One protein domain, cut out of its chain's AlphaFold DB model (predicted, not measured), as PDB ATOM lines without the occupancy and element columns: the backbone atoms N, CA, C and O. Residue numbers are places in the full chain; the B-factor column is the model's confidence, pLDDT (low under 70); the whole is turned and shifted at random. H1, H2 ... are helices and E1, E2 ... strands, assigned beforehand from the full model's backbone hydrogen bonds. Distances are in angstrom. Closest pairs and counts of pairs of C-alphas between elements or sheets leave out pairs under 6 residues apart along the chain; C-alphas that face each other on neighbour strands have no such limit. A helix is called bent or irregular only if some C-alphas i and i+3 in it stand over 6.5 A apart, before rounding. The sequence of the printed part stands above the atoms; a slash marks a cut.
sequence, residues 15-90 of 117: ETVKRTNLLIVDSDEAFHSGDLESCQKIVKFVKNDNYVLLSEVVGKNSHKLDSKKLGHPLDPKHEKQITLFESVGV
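Overview. This is residues 15 to 90 of the 117 residues of the protein "Alanine dehydrogenase" of Reticulomyxa filosa (UniProt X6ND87). A small parallel sheet of three short strands stands in the middle, with the short helices H1 to H4 towards one side and H5 standing up from it towards the other. Beyond H5, residues 65 to 82 swing back to E3 as a wide, open loop. The printed part has 76 residues with five named helices and three named strands, in chain order H1 E1 H2 H3 H4 E2 H5 E3; the sheet's order is E2 E1 E3, and the class is mixed. It is only just compact, close to loose, with a radius of gyration of the C-alphas of 13.2 A and spans of 37 by 27 by 22 A.

Arrangement. H1, residues 15 to 19, only just touches H4, residues 40 to 43, with 3 pairs of C-alphas within 8 A, the closest those of Lys 18 and Ile 42, 7.1 A. E1, residues 22 to 25, is parallel to E3, residues 83 to 86, at 18 degrees; N 24 and O 84 are within hydrogen-bond range, 2.8 A. E1 is also parallel to E2, residues 51 to 53, at 38 degrees, with N 52 and O 23 at 3.0 A. H2, residues 28 to 31, and H3, residues 34 to 37, touch only at the corner, and only just, with 3 pairs; the closest C-alphas, of Phe 31 and Glu 37, are 5.1 A apart. H1 and H2 only graze the sheet; H3 and H4 are not on it. E1, H2 H3 H4, E2 is a strand-helix-strand unit, two parallel neighbours with helices between; E2, H5, residues 54 to 64, and E3 form a split one, with E1 between the strands and a right-handed crossover. H5 is over E2 at a height over the sheet of 9.7 A and stands up from the sheet at 71 degrees; Val 25 and Leu 54 have the closest C-alphas of E1 and H5, 5.8 A. Every O i to N i+4 pair is within range in H1, 5 of 7 in H5; H2, H3 and H4 are too short for one.

Along the chain. H1 begins at C-alpha 15, (-11.788, 31.924, 28.376). E1 is 10.0 A long, E3 9.7 A and E2 6.8 A. H5, 14.6 A, is irregular, with C-alphas 60 and 63 8.5 A apart. E3 ends at C-alpha 86, (-25.914, 33.876, 24.006).

Size, cuts and confidence. The C-alphas farthest apart, of Lys 41 and Lys 68, are 37.6 A apart. The printed part has no cut, and the link from H5 to E3 is long. The mean pLDDT of the printed part is 74.3; residues 41 to 50 and 59 to 75 are under 70.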
ATOM      1  N   GLU A  15     -12.004  31.789  26.935       86.69
ATOM      2  CA  GLU A  15     -11.788  31.924  28.376       86.69
ATOM      3  C   GLU A  15     -12.941  32.677  29.041       86.69
ATOM      4  O   GLU A  15     -13.336  32.329  30.156       86.69
ATOM      5  N   THR A  16     -13.554  33.639  28.346       86.75
ATOM      6  CA  THR A  16     -14.784  34.293  28.816       86.75
ATOM      7  C   THR A  16     -15.935  33.292  28.944       86.75
ATOM      8  O   THR A  16     -16.572  33.224  29.999       86.75
ATOM      9  N   VAL A  17     -16.138  32.424  27.944       85.94
ATOM     10  CA  VAL A  17     -17.152  31.353  28.016       85.94
ATOM     11  C   VAL A  17     -16.866  30.400  29.186       85.94
ATOM     12  O   VAL A  17     -17.767  30.092  29.961       85.94
ATOM     13  N   LYS A  18     -15.607  29.996  29.407       83.69
ATOM     14  CA  LYS A  18     -15.220  29.120  30.537       83.69
ATOM     15  C   LYS A  18     -15.479  29.719  31.917       83.69
ATOM     16  O   LYS A  18     -15.731  28.981  32.865       83.69
ATOM     17  N   ARG A  19     -15.350  31.039  32.056       84.75
ATOM     18  CA  ARG A  19     -15.548  31.750  33.329       84.75
ATOM     19  C   ARG A  19     -17.021  31.969  33.666       84.75
ATOM     20  O   ARG A  19     -17.320  32.406  34.775       84.75
ATOM     21  N   THR A  20     -17.919  31.679  32.730       83.69
ATOM     22  CA  THR A  20     -19.361  31.834  32.906       83.69
ATOM     23  C   THR A  20     -19.884  30.851  33.952       83.69
ATOM     24  O   THR A  20     -19.610  29.654  33.909       83.69
ATOM     25  N   ASN A  21     -20.662  31.364  34.902       82.94
ATOM     26  CA  ASN A  21     -21.324  30.578  35.940       82.94
ATOM     27  C   ASN A  21     -22.738  30.142  35.536       82.94
ATOM     28  O   ASN A  21     -23.201  29.105  35.997       82.94
ATOM     29  N   LEU A  22     -23.430  30.954  34.730       80.94
ATOM     30  CA  LEU A  22     -24.764  30.672  34.203       80.94
ATOM     31  C   LEU A  22     -24.816  31.055  32.729       80.94
ATOM     32  O   LEU A  22     -24.637  32.224  32.390       80.94
ATOM     33  N   LEU A  23     -25.074  30.065  31.881       85.94
ATOM     34  CA  LEU A  23     -25.302  30.258  30.457       85.94
ATOM     35  C   LEU A  23     -26.807  30.263  30.188       85.94
ATOM     36  O   LEU A  23     -27.516  29.334  30.572       85.94
ATOM     37  N   ILE A  24     -27.287  31.313  29.536       88.19
ATOM     38  CA  ILE A  24     -28.662  31.435  29.059       88.19
ATOM     39  C   ILE A  24     -28.602  31.498  27.538       88.19
ATOM     40  O   ILE A  24     -27.774  32.224  26.997       88.19
ATOM     41  N   VAL A  25     -29.477  30.761  26.861       89.25
ATOM     42  CA  VAL A  25     -29.582  30.783  25.394       89.25
ATOM     43  C   VAL A  25     -31.019  31.059  24.974       89.25
ATOM     44  O   VAL A  25     -31.960  30.711  25.690       89.25
ATOM     45  N   ASP A  26     -31.216  31.712  23.832       91.25
ATOM     46  CA  ASP A  26     -32.555  31.911  23.261       91.25
ATOM     47  C   ASP A  26     -33.130  30.632  22.632       91.25
ATOM     48  O   ASP A  26     -34.344  30.422  22.667       91.25
ATOM     49  N   SER A  27     -32.259  29.765  22.116       89.19
ATOM     50  CA  SER A  27     -32.573  28.464  21.532       89.19
ATOM     51  C   SER A  27     -31.360  27.530  21.557       89.19
ATOM     52  O   SER A  27     -30.222  27.974  21.707       89.19
ATOM     53  N   ASP A  28     -31.594  26.237  21.336       87.50
ATOM     54  CA  ASP A  28     -30.519  25.241  21.231       87.50
ATOM     55  C   ASP A  28     -29.619  25.465  19.998       87.50
ATOM     56  O   ASP A  28     -28.473  25.015  19.970       87.50
ATOM     57  N   GLU A  29     -30.094  26.219  19.000       87.19
ATOM     58  CA  GLU A  29     -29.320  26.581  17.804       87.19
ATOM     59  C   GLU A  29     -28.076  27.416  18.146       87.19
ATOM     60  O   GLU A  29     -27.091  27.407  17.401       87.19
ATOM     61  N   ALA A  30     -28.065  28.065  19.315       85.94
ATOM     62  CA  ALA A  30     -26.905  28.775  19.836       85.94
ATOM     63  C   ALA A  30     -25.670  27.874  19.982       85.94
ATOM     64  O   ALA A  30     -24.551  28.363  19.928       85.94
ATOM     65  N   PHE A  31     -25.831  26.553  20.126       85.38
ATOM     66  CA  PHE A  31     -24.696  25.625  20.165       85.38
ATOM     67  C   PHE A  31     -24.170  25.244  18.781       85.38
ATOM     68  O   PHE A  31     -23.067  24.705  18.683       85.38
ATOM     69  N   HIS A  32     -24.932  25.503  17.723       83.50
ATOM     70  CA  HIS A  32     -24.605  25.153  16.340       83.50
ATOM     71  C   HIS A  32     -24.197  26.368  15.498       83.50
ATOM     72  O   HIS A  32     -23.810  26.219  14.340       83.50
ATOM     73  N   SER A  33     -24.231  27.562  16.088       79.56
ATOM     74  CA  SER A  33     -23.844  28.816  15.450       79.56
ATOM     75  C   SER A  33     -23.215  29.787  16.461       79.56
ATOM     76  O   SER A  33     -23.230  29.525  17.660       79.56
ATOM     77  N   GLY A  34     -22.600  30.875  15.987       77.69
ATOM     78  CA  GLY A  34     -22.084  31.937  16.861       77.69
ATOM     79  C   GLY A  34     -20.952  31.503  17.804       77.69
ATOM     80  O   GLY A  34     -20.056  30.737  17.437       77.69
ATOM     81  N   ASP A  35     -20.975  32.005  19.043       85.81
ATOM     82  CA  ASP A  35     -19.832  31.896  19.956       85.81
ATOM     83  C   ASP A  35     -19.623  30.504  20.571       85.81
ATOM     84  O   ASP A  35     -18.500  30.138  20.959       85.81
ATOM     85  N   LEU A  36     -20.677  29.685  20.623       85.81
ATOM     86  CA  LEU A  36     -20.636  28.400  21.322       85.81
ATOM     87  C   LEU A  36     -20.250  27.217  20.429       85.81
ATOM     88  O   LEU A  36     -19.762  26.222  20.972       85.81
ATOM     89  N   GLU A  37     -20.370  27.310  19.097       83.94
ATOM     90  CA  GLU A  37     -20.057  26.196  18.180       83.94
ATOM     91  C   GLU A  37     -18.613  25.698  18.373       83.94
ATOM     92  O   GLU A  37     -18.357  24.531  18.691       83.94
ATOM     93  N   SER A  38     -17.640  26.607  18.291       76.75
ATOM     94  CA  SER A  38     -16.226  26.266  18.503       76.75
ATOM     95  C   SER A  38     -15.900  25.888  19.956       76.75
ATOM     96  O   SER A  38     -14.871  25.266  20.241       76.75
ATOM     97  N   CYS A  39     -16.784  26.252  20.886       75.81
ATOM     98  CA  CYS A  39     -16.629  26.009  22.306       75.81
ATOM     99  C   CYS A  39     -17.325  24.722  22.754       75.81
ATOM    100  O   CYS A  39     -17.137  24.360  23.905       75.81
ATOM    101  N   GLN A  40     -18.041  23.969  21.909       70.75
ATOM    102  CA  GLN A  40     -18.808  22.773  22.313       70.75
ATOM    103  C   GLN A  40     -18.020  21.776  23.191       70.75
ATOM    104  O   GLN A  40     -18.529  21.255  24.187       70.75
ATOM    105  N   LYS A  41     -16.737  21.531  22.880       64.88
ATOM    106  CA  LYS A  41     -15.864  20.639  23.679       64.88
ATOM    107  C   LYS A  41     -15.531  21.192  25.071       64.88
ATOM    108  O   LYS A  41     -15.188  20.428  25.967       64.88
ATOM    109  N   ILE A  42     -15.611  22.507  25.230       62.97
ATOM    110  CA  ILE A  42     -15.327  23.277  26.444       62.97
ATOM    111  C   ILE A  42     -16.627  23.569  27.203       62.97
ATOM    112  O   ILE A  42     -16.648  23.497  28.423       62.97
ATOM    113  N   VAL A  43     -17.732  23.776  26.490       59.84
ATOM    114  CA  VAL A  43     -19.099  23.867  27.008       59.84
ATOM    115  C   VAL A  43     -19.534  22.543  27.644       59.84
ATOM    116  O   VAL A  43     -20.293  22.567  28.601       59.84
ATOM    117  N   LYS A  44     -18.944  21.395  27.265       52.41
ATOM    118  CA  LYS A  44     -19.032  20.145  28.057       52.41
ATOM    119  C   LYS A  44     -18.606  20.300  29.530       52.41
ATOM    120  O   LYS A  44     -18.955  19.453  30.349       52.41
ATOM    121  N   PHE A  45     -17.861  21.354  29.879       47.69
ATOM    122  CA  PHE A  45     -17.507  21.715  31.257       47.69
ATOM    123  C   PHE A  45     -18.460  22.720  31.916       47.69
ATOM    124  O   PHE A  45     -18.332  22.944  33.122       47.69
ATOM    125  N   VAL A  46     -19.483  23.214  31.208       52.34
ATOM    126  CA  VAL A  46     -20.760  23.608  31.829       52.34
ATOM    127  C   VAL A  46     -21.433  22.300  32.263       52.34
ATOM    128  O   VAL A  46     -22.341  21.776  31.629       52.34
ATOM    129  N   LYS A  47     -20.832  21.670  33.279       42.72
ATOM    130  CA  LYS A  47     -21.105  20.317  33.771       42.72
ATOM    131  C   LYS A  47     -22.618  20.077  33.861       42.72
ATOM    132  O   LYS A  47     -23.267  20.774  34.635       42.72
ATOM    133  N   ASN A  48     -23.129  19.057  33.167       49.66
ATOM    134  CA  ASN A  48     -24.498  18.519  33.283       49.66
ATOM    135  C   ASN A  48     -25.640  19.435  32.800       49.66
ATOM    136  O   ASN A  48     -26.450  19.836  33.628       49.66
ATOM    137  N   ASP A  49     -25.746  19.753  31.505       53.59
ATOM    138  CA  ASP A  49     -26.939  20.449  30.973       53.59
ATOM    139  C   ASP A  49     -27.261  21.785  31.684       53.59
ATOM    140  O   ASP A  49     -28.402  22.230  31.730       53.59
ATOM    141  N   ASN A  50     -26.251  22.448  32.262       67.12
ATOM    142  CA  ASN A  50     -26.412  23.659  33.078       67.12
ATOM    143  C   ASN A  50     -26.501  24.941  32.223       67.12
ATOM    144  O   ASN A  50     -25.901  25.967  32.551       67.12
ATOM    145  N   TYR A  51     -27.232  24.882  31.112       82.31
ATOM    146  CA  TYR A  51     -27.731  26.082  30.446       82.31
ATOM    147  C   TYR A  51     -29.233  26.196  30.683       82.31
ATOM    148  O   TYR A  51     -29.909  25.220  31.002       82.31
ATOM    149  N   VAL A  52     -29.755  27.410  30.569       85.69
ATOM    150  CA  VAL A  52     -31.182  27.673  30.745       85.69
ATOM    151  C   VAL A  52     -31.707  28.325  29.480       85.69
ATOM    152  O   VAL A  52     -31.132  29.298  28.993       85.69
ATOM    153  N   LEU A  53     -32.819  27.818  28.954       87.25
ATOM    154  CA  LEU A  53     -33.519  28.500  27.875       87.25
ATOM    155  C   LEU A  53     -34.107  29.813  28.397       87.25
ATOM    156  O   LEU A  53     -34.718  29.862  29.470       87.25
ATOM    157  N   LEU A  54     -33.989  30.886  27.620       89.31
ATOM    158  CA  LEU A  54     -34.561  32.188  27.963       89.31
ATOM    159  C   LEU A  54     -36.068  32.083  28.267       89.31
ATOM    160  O   LEU A  54     -36.571  32.743  29.179       89.31
ATOM    161  N   SER A  55     -36.776  31.202  27.553       87.06
ATOM    162  CA  SER A  55     -38.195  30.903  27.769       87.06
ATOM    163  C   SER A  55     -38.495  30.370  29.176       87.06
ATOM    164  O   SER A  55     -39.552  30.672  29.728       87.06
ATOM    165  N   GLU A  56     -37.569  29.648  29.807       84.19
ATOM    166  CA  GLU A  56     -37.727  29.164  31.179       84.19
ATOM    167  C   GLU A  56     -37.513  30.263  32.216       84.19
ATOM    168  O   GLU A  56     -38.216  30.298  33.231       84.19
ATOM    169  N   VAL A  57     -36.573  31.175  31.956       80.12
ATOM    170  CA  VAL A  57     -36.307  32.331  32.821       80.12
ATOM    171  C   VAL A  57     -37.510  33.271  32.817       80.12
ATOM    172  O   VAL A  57     -38.042  33.613  33.876       80.12
ATOM    173  N   VAL A  58     -37.972  33.646  31.624       79.06
ATOM    174  CA  VAL A  58     -39.082  34.587  31.438       79.06
ATOM    175  C   VAL A  58     -40.419  33.931  31.798       79.06
ATOM    176  O   VAL A  58     -41.212  34.522  32.524       79.06
ATOM    177  N   GLY A  59     -40.668  32.690  31.371       66.81
ATOM    178  CA  GLY A  59     -41.950  32.011  31.582       66.81
ATOM    179  C   GLY A  59     -42.259  31.696  33.049       66.81
ATOM    180  O   GLY A  59     -43.400  31.850  33.480       66.81
ATOM    181  N   LYS A  60     -41.254  31.295  33.843       61.34
ATOM    182  CA  LYS A  60     -41.453  30.928  35.259       61.34
ATOM    183  C   LYS A  60     -41.352  32.124  36.216       61.34
ATOM    184  O   LYS A  60     -41.940  32.073  37.295       61.34
ATOM    185  N   ASN A  61     -40.626  33.191  35.855       58.34
ATOM    186  CA  ASN A  61     -40.265  34.271  36.786       58.34
ATOM    187  C   ASN A  61     -40.517  35.703  36.280       58.34
ATOM    188  O   ASN A  61     -40.099  36.633  36.963       58.34
ATOM    189  N   SER A  62     -41.204  35.922  35.152       57.00
ATOM    190  CA  SER A  62     -41.440  37.264  34.566       57.00
ATOM    191  C   SER A  62     -41.895  38.336  35.565       57.00
ATOM    192  O   SER A  62     -41.419  39.463  35.523       57.00
ATOM    193  N   HIS A  63     -42.753  37.975  36.517       54.62
ATOM    194  CA  HIS A  63     -43.298  38.853  37.559       54.62
ATOM    195  C   HIS A  63     -42.309  39.196  38.695       54.62
ATOM    196  O   HIS A  63     -42.649  39.964  39.591       54.62
ATOM    197  N   LYS A  64     -41.104  38.613  38.700       55.81
ATOM    198  CA  LYS A  64     -40.047  38.830  39.706       55.81
ATOM    199  C   LYS A  64     -38.790  39.484  39.129       55.81
ATOM    200  O   LYS A  64     -37.847  39.731  39.878       55.81
ATOM    201  N   LEU A  65     -38.754  39.747  37.823       57.56
ATOM    202  CA  LEU A  65     -37.598  40.330  37.138       57.56
ATOM    203  C   LEU A  65     -37.662  41.865  37.139       57.56
ATOM    204  O   LEU A  65     -37.478  42.491  36.105       57.56
ATOM    205  N   ASP A  66     -37.917  42.471  38.300       55.22
ATOM    206  CA  ASP A  66     -37.833  43.924  38.463       55.22
ATOM    207  C   ASP A  66     -36.500  44.286  39.112       55.22
ATOM    208  O   ASP A  66     -36.248  44.030  40.295       55.22
ATOM    209  N   SER A  67     -35.613  44.878  38.317       52.94
ATOM    210  CA  SER A  67     -34.359  45.406  38.831       52.94
ATOM    211  C   SER A  67     -34.600  46.731  39.537       52.94
ATOM    212  O   SER A  67     -35.057  47.700  38.938       52.94
ATOM    213  N   LYS A  68     -34.208  46.809  40.813       54.94
ATOM    214  CA  LYS A  68     -34.238  48.066  41.575       54.94
ATOM    215  C   LYS A  68     -33.241  49.110  41.044       54.94
ATOM    216  O   LYS A  68     -33.348  50.272  41.433       54.94
ATOM    217  N   LYS A  69     -32.263  48.718  40.209       57.34
ATOM    218  CA  LYS A  69     -31.239  49.600  39.617       57.34
ATOM    219  C   LYS A  69     -30.744  49.060  38.269       57.34
ATOM    220  O   LYS A  69     -30.179  47.969  38.216       57.34
ATOM    221  N   LEU A  70     -30.877  49.854  37.202       57.31
ATOM    222  CA  LEU A  70     -30.308  49.540  35.883       57.31
ATOM    223  C   LEU A  70     -28.836  49.101  36.007       57.31
ATOM    224  O   LEU A  70     -28.050  49.755  36.688       57.31
ATOM    225  N   GLY A  71     -28.479  47.995  35.351       56.97
ATOM    226  CA  GLY A  71     -27.108  47.474  35.316       56.97
ATOM    227  C   GLY A  71     -26.656  46.663  36.537       56.97
ATOM    228  O   GLY A  71     -25.551  46.132  36.509       56.97
ATOM    229  N   HIS A  72     -27.479  46.519  37.584       55.78
ATOM    230  CA  HIS A  72     -27.166  45.666  38.736       55.78
ATOM    231  C   HIS A  72     -27.927  44.333  38.702       55.78
ATOM    232  O   HIS A  72     -29.070  44.289  38.235       55.78
ATOM    233  N   PRO A  73     -27.333  43.250  39.242       62.88
ATOM    234  CA  PRO A  73     -28.040  41.991  39.415       62.88
ATOM    235  C   PRO A  73     -29.246  42.165  40.344       62.88
ATOM    236  O   PRO A  73     -29.200  42.912  41.322       62.88
ATOM    237  N   LEU A  74     -30.326  41.439  40.036       63.38
ATOM    238  CA  LEU A  74     -31.595  41.475  40.776       63.38
ATOM    239  C   LEU A  74     -31.439  41.102  42.259       63.38
ATOM    240  O   LEU A  74     -32.200  41.572  43.103       63.38
ATOM    241  N   ASP A  75     -30.441  40.272  42.574       64.62
ATOM    242  CA  ASP A  75     -30.107  39.841  43.926       64.62
ATOM    243  C   ASP A  75     -28.589  40.010  44.164       64.62
ATOM    244  O   ASP A  75     -27.790  39.445  43.406       64.62
ATOM    245  N   PRO A  76     -28.168  40.754  45.210       70.56
ATOM    246  CA  PRO A  76     -26.759  40.960  45.553       70.56
ATOM    247  C   PRO A  76     -25.956  39.670  45.751       70.56
ATOM    248  O   PRO A  76     -24.743  39.670  45.551       70.56
ATOM    249  N   LYS A  77     -26.601  38.544  46.091       72.81
ATOM    250  CA  LYS A  77     -25.902  37.251  46.207       72.81
ATOM    251  C   LYS A  77     -25.269  36.789  44.887       72.81
ATOM    252  O   LYS A  77     -24.385  35.937  44.905       72.81
ATOM    253  N   HIS A  78     -25.702  37.359  43.760       73.62
ATOM    254  CA  HIS A  78     -25.198  37.072  42.419       73.62
ATOM    255  C   HIS A  78     -24.210  38.132  41.899       73.62
ATOM    256  O   HIS A  78     -23.812  38.064  40.745       73.62
ATOM    257  N   GLU A  79     -23.761  39.089  42.720       76.62
ATOM    258  CA  GLU A  79     -22.861  40.178  42.289       76.62
ATOM    259  C   GLU A  79     -21.525  39.695  41.701       76.62
ATOM    260  O   GLU A  79     -20.955  40.338  40.825       76.62
ATOM    261  N   LYS A  80     -21.036  38.534  42.148       80.25
ATOM    262  CA  LYS A  80     -19.798  37.917  41.640       80.25
ATOM    263  C   LYS A  80     -20.037  36.884  40.537       80.25
ATOM    264  O   LYS A  80     -19.081  36.260  40.083       80.25
ATOM    265  N   GLN A  81     -21.293  36.659  40.159       79.44
ATOM    266  CA  GLN A  81     -21.661  35.667  39.162       79.44
ATOM    267  C   GLN A  81     -21.491  36.251  37.759       79.44
ATOM    268  O   GLN A  81     -22.031  37.309  37.447       79.44
ATOM    269  N   ILE A  82     -20.767  35.538  36.903       82.00
ATOM    270  CA  ILE A  82     -20.676  35.847  35.479       82.00
ATOM    271  C   ILE A  82     -21.815  35.112  34.778       82.00
ATOM    272  O   ILE A  82     -21.851  33.879  34.756       82.00
ATOM    273  N   THR A  83     -22.746  35.872  34.217       84.25
ATOM    274  CA  THR A  83     -23.845  35.348  33.404       84.25
ATOM    275  C   THR A  83     -23.568  35.686  31.949       84.25
ATOM    276  O   THR A  83     -23.238  36.830  31.643       84.25
ATOM    277  N   LEU A  84     -23.722  34.706  31.065       86.38
ATOM    278  CA  LEU A  84     -23.651  34.898  29.624       86.38
ATOM    279  C   LEU A  84     -25.029  34.612  29.043       86.38
ATOM    280  O   LEU A  84     -25.576  33.534  29.267       86.38
ATOM    281  N   PHE A  85     -25.583  35.580  28.322       90.38
ATOM    282  CA  PHE A  85     -26.709  35.341  27.434       90.38
ATOM    283  C   PHE A  85     -26.171  35.269  26.010       90.38
ATOM    284  O   PHE A  85     -25.694  36.278  25.496       90.38
ATOM    285  N   GLU A  86     -26.229  34.082  25.415       88.88
ATOM    286  CA  GLU A  86     -25.914  33.876  24.006       88.88
ATOM    287  C   GLU A  86     -27.208  33.927  23.195       88.88
ATOM    288  O   GLU A  86     -28.188  33.250  23.526       88.88
ATOM    289  N   SER A  87     -27.214  34.725  22.129       89.81
ATOM    290  CA  SER A  87     -28.374  34.883  21.260       89.81
ATOM    291  C   SER A  87     -27.977  34.727  19.805       89.81
ATOM    292  O   SER A  87     -27.096  35.430  19.314       89.81
ATOM    293  N   VAL A  88     -28.692  33.845  19.113       88.38
ATOM    294  CA  VAL A  88     -28.594  33.666  17.658       88.38
ATOM    295  C   VAL A  88     -29.847  34.159  16.931       88.38
ATOM    296  O   VAL A  88     -29.884  34.199  15.701       88.38
ATOM    297  N   GLY A  89     -30.842  34.620  17.693       89.31
ATOM    298  CA  GLY A  89     -32.112  35.127  17.205       89.31
ATOM    299  C   GLY A  89     -33.121  34.000  17.014       89.31
ATOM    300  O   GLY A  89     -32.823  32.951  16.444       89.31
ATOM    301  N   VAL A  90     -34.354  34.229  17.468       90.44
ATOM    302  CA  VAL A  90     -35.476  33.310  17.229       90.44
ATOM    303  C   VAL A  90     -36.599  34.040  16.512       90.44
ATOM    304  O   VAL A  90     -36.976  35.146  16.893       90.44
TER     305      VAL A  90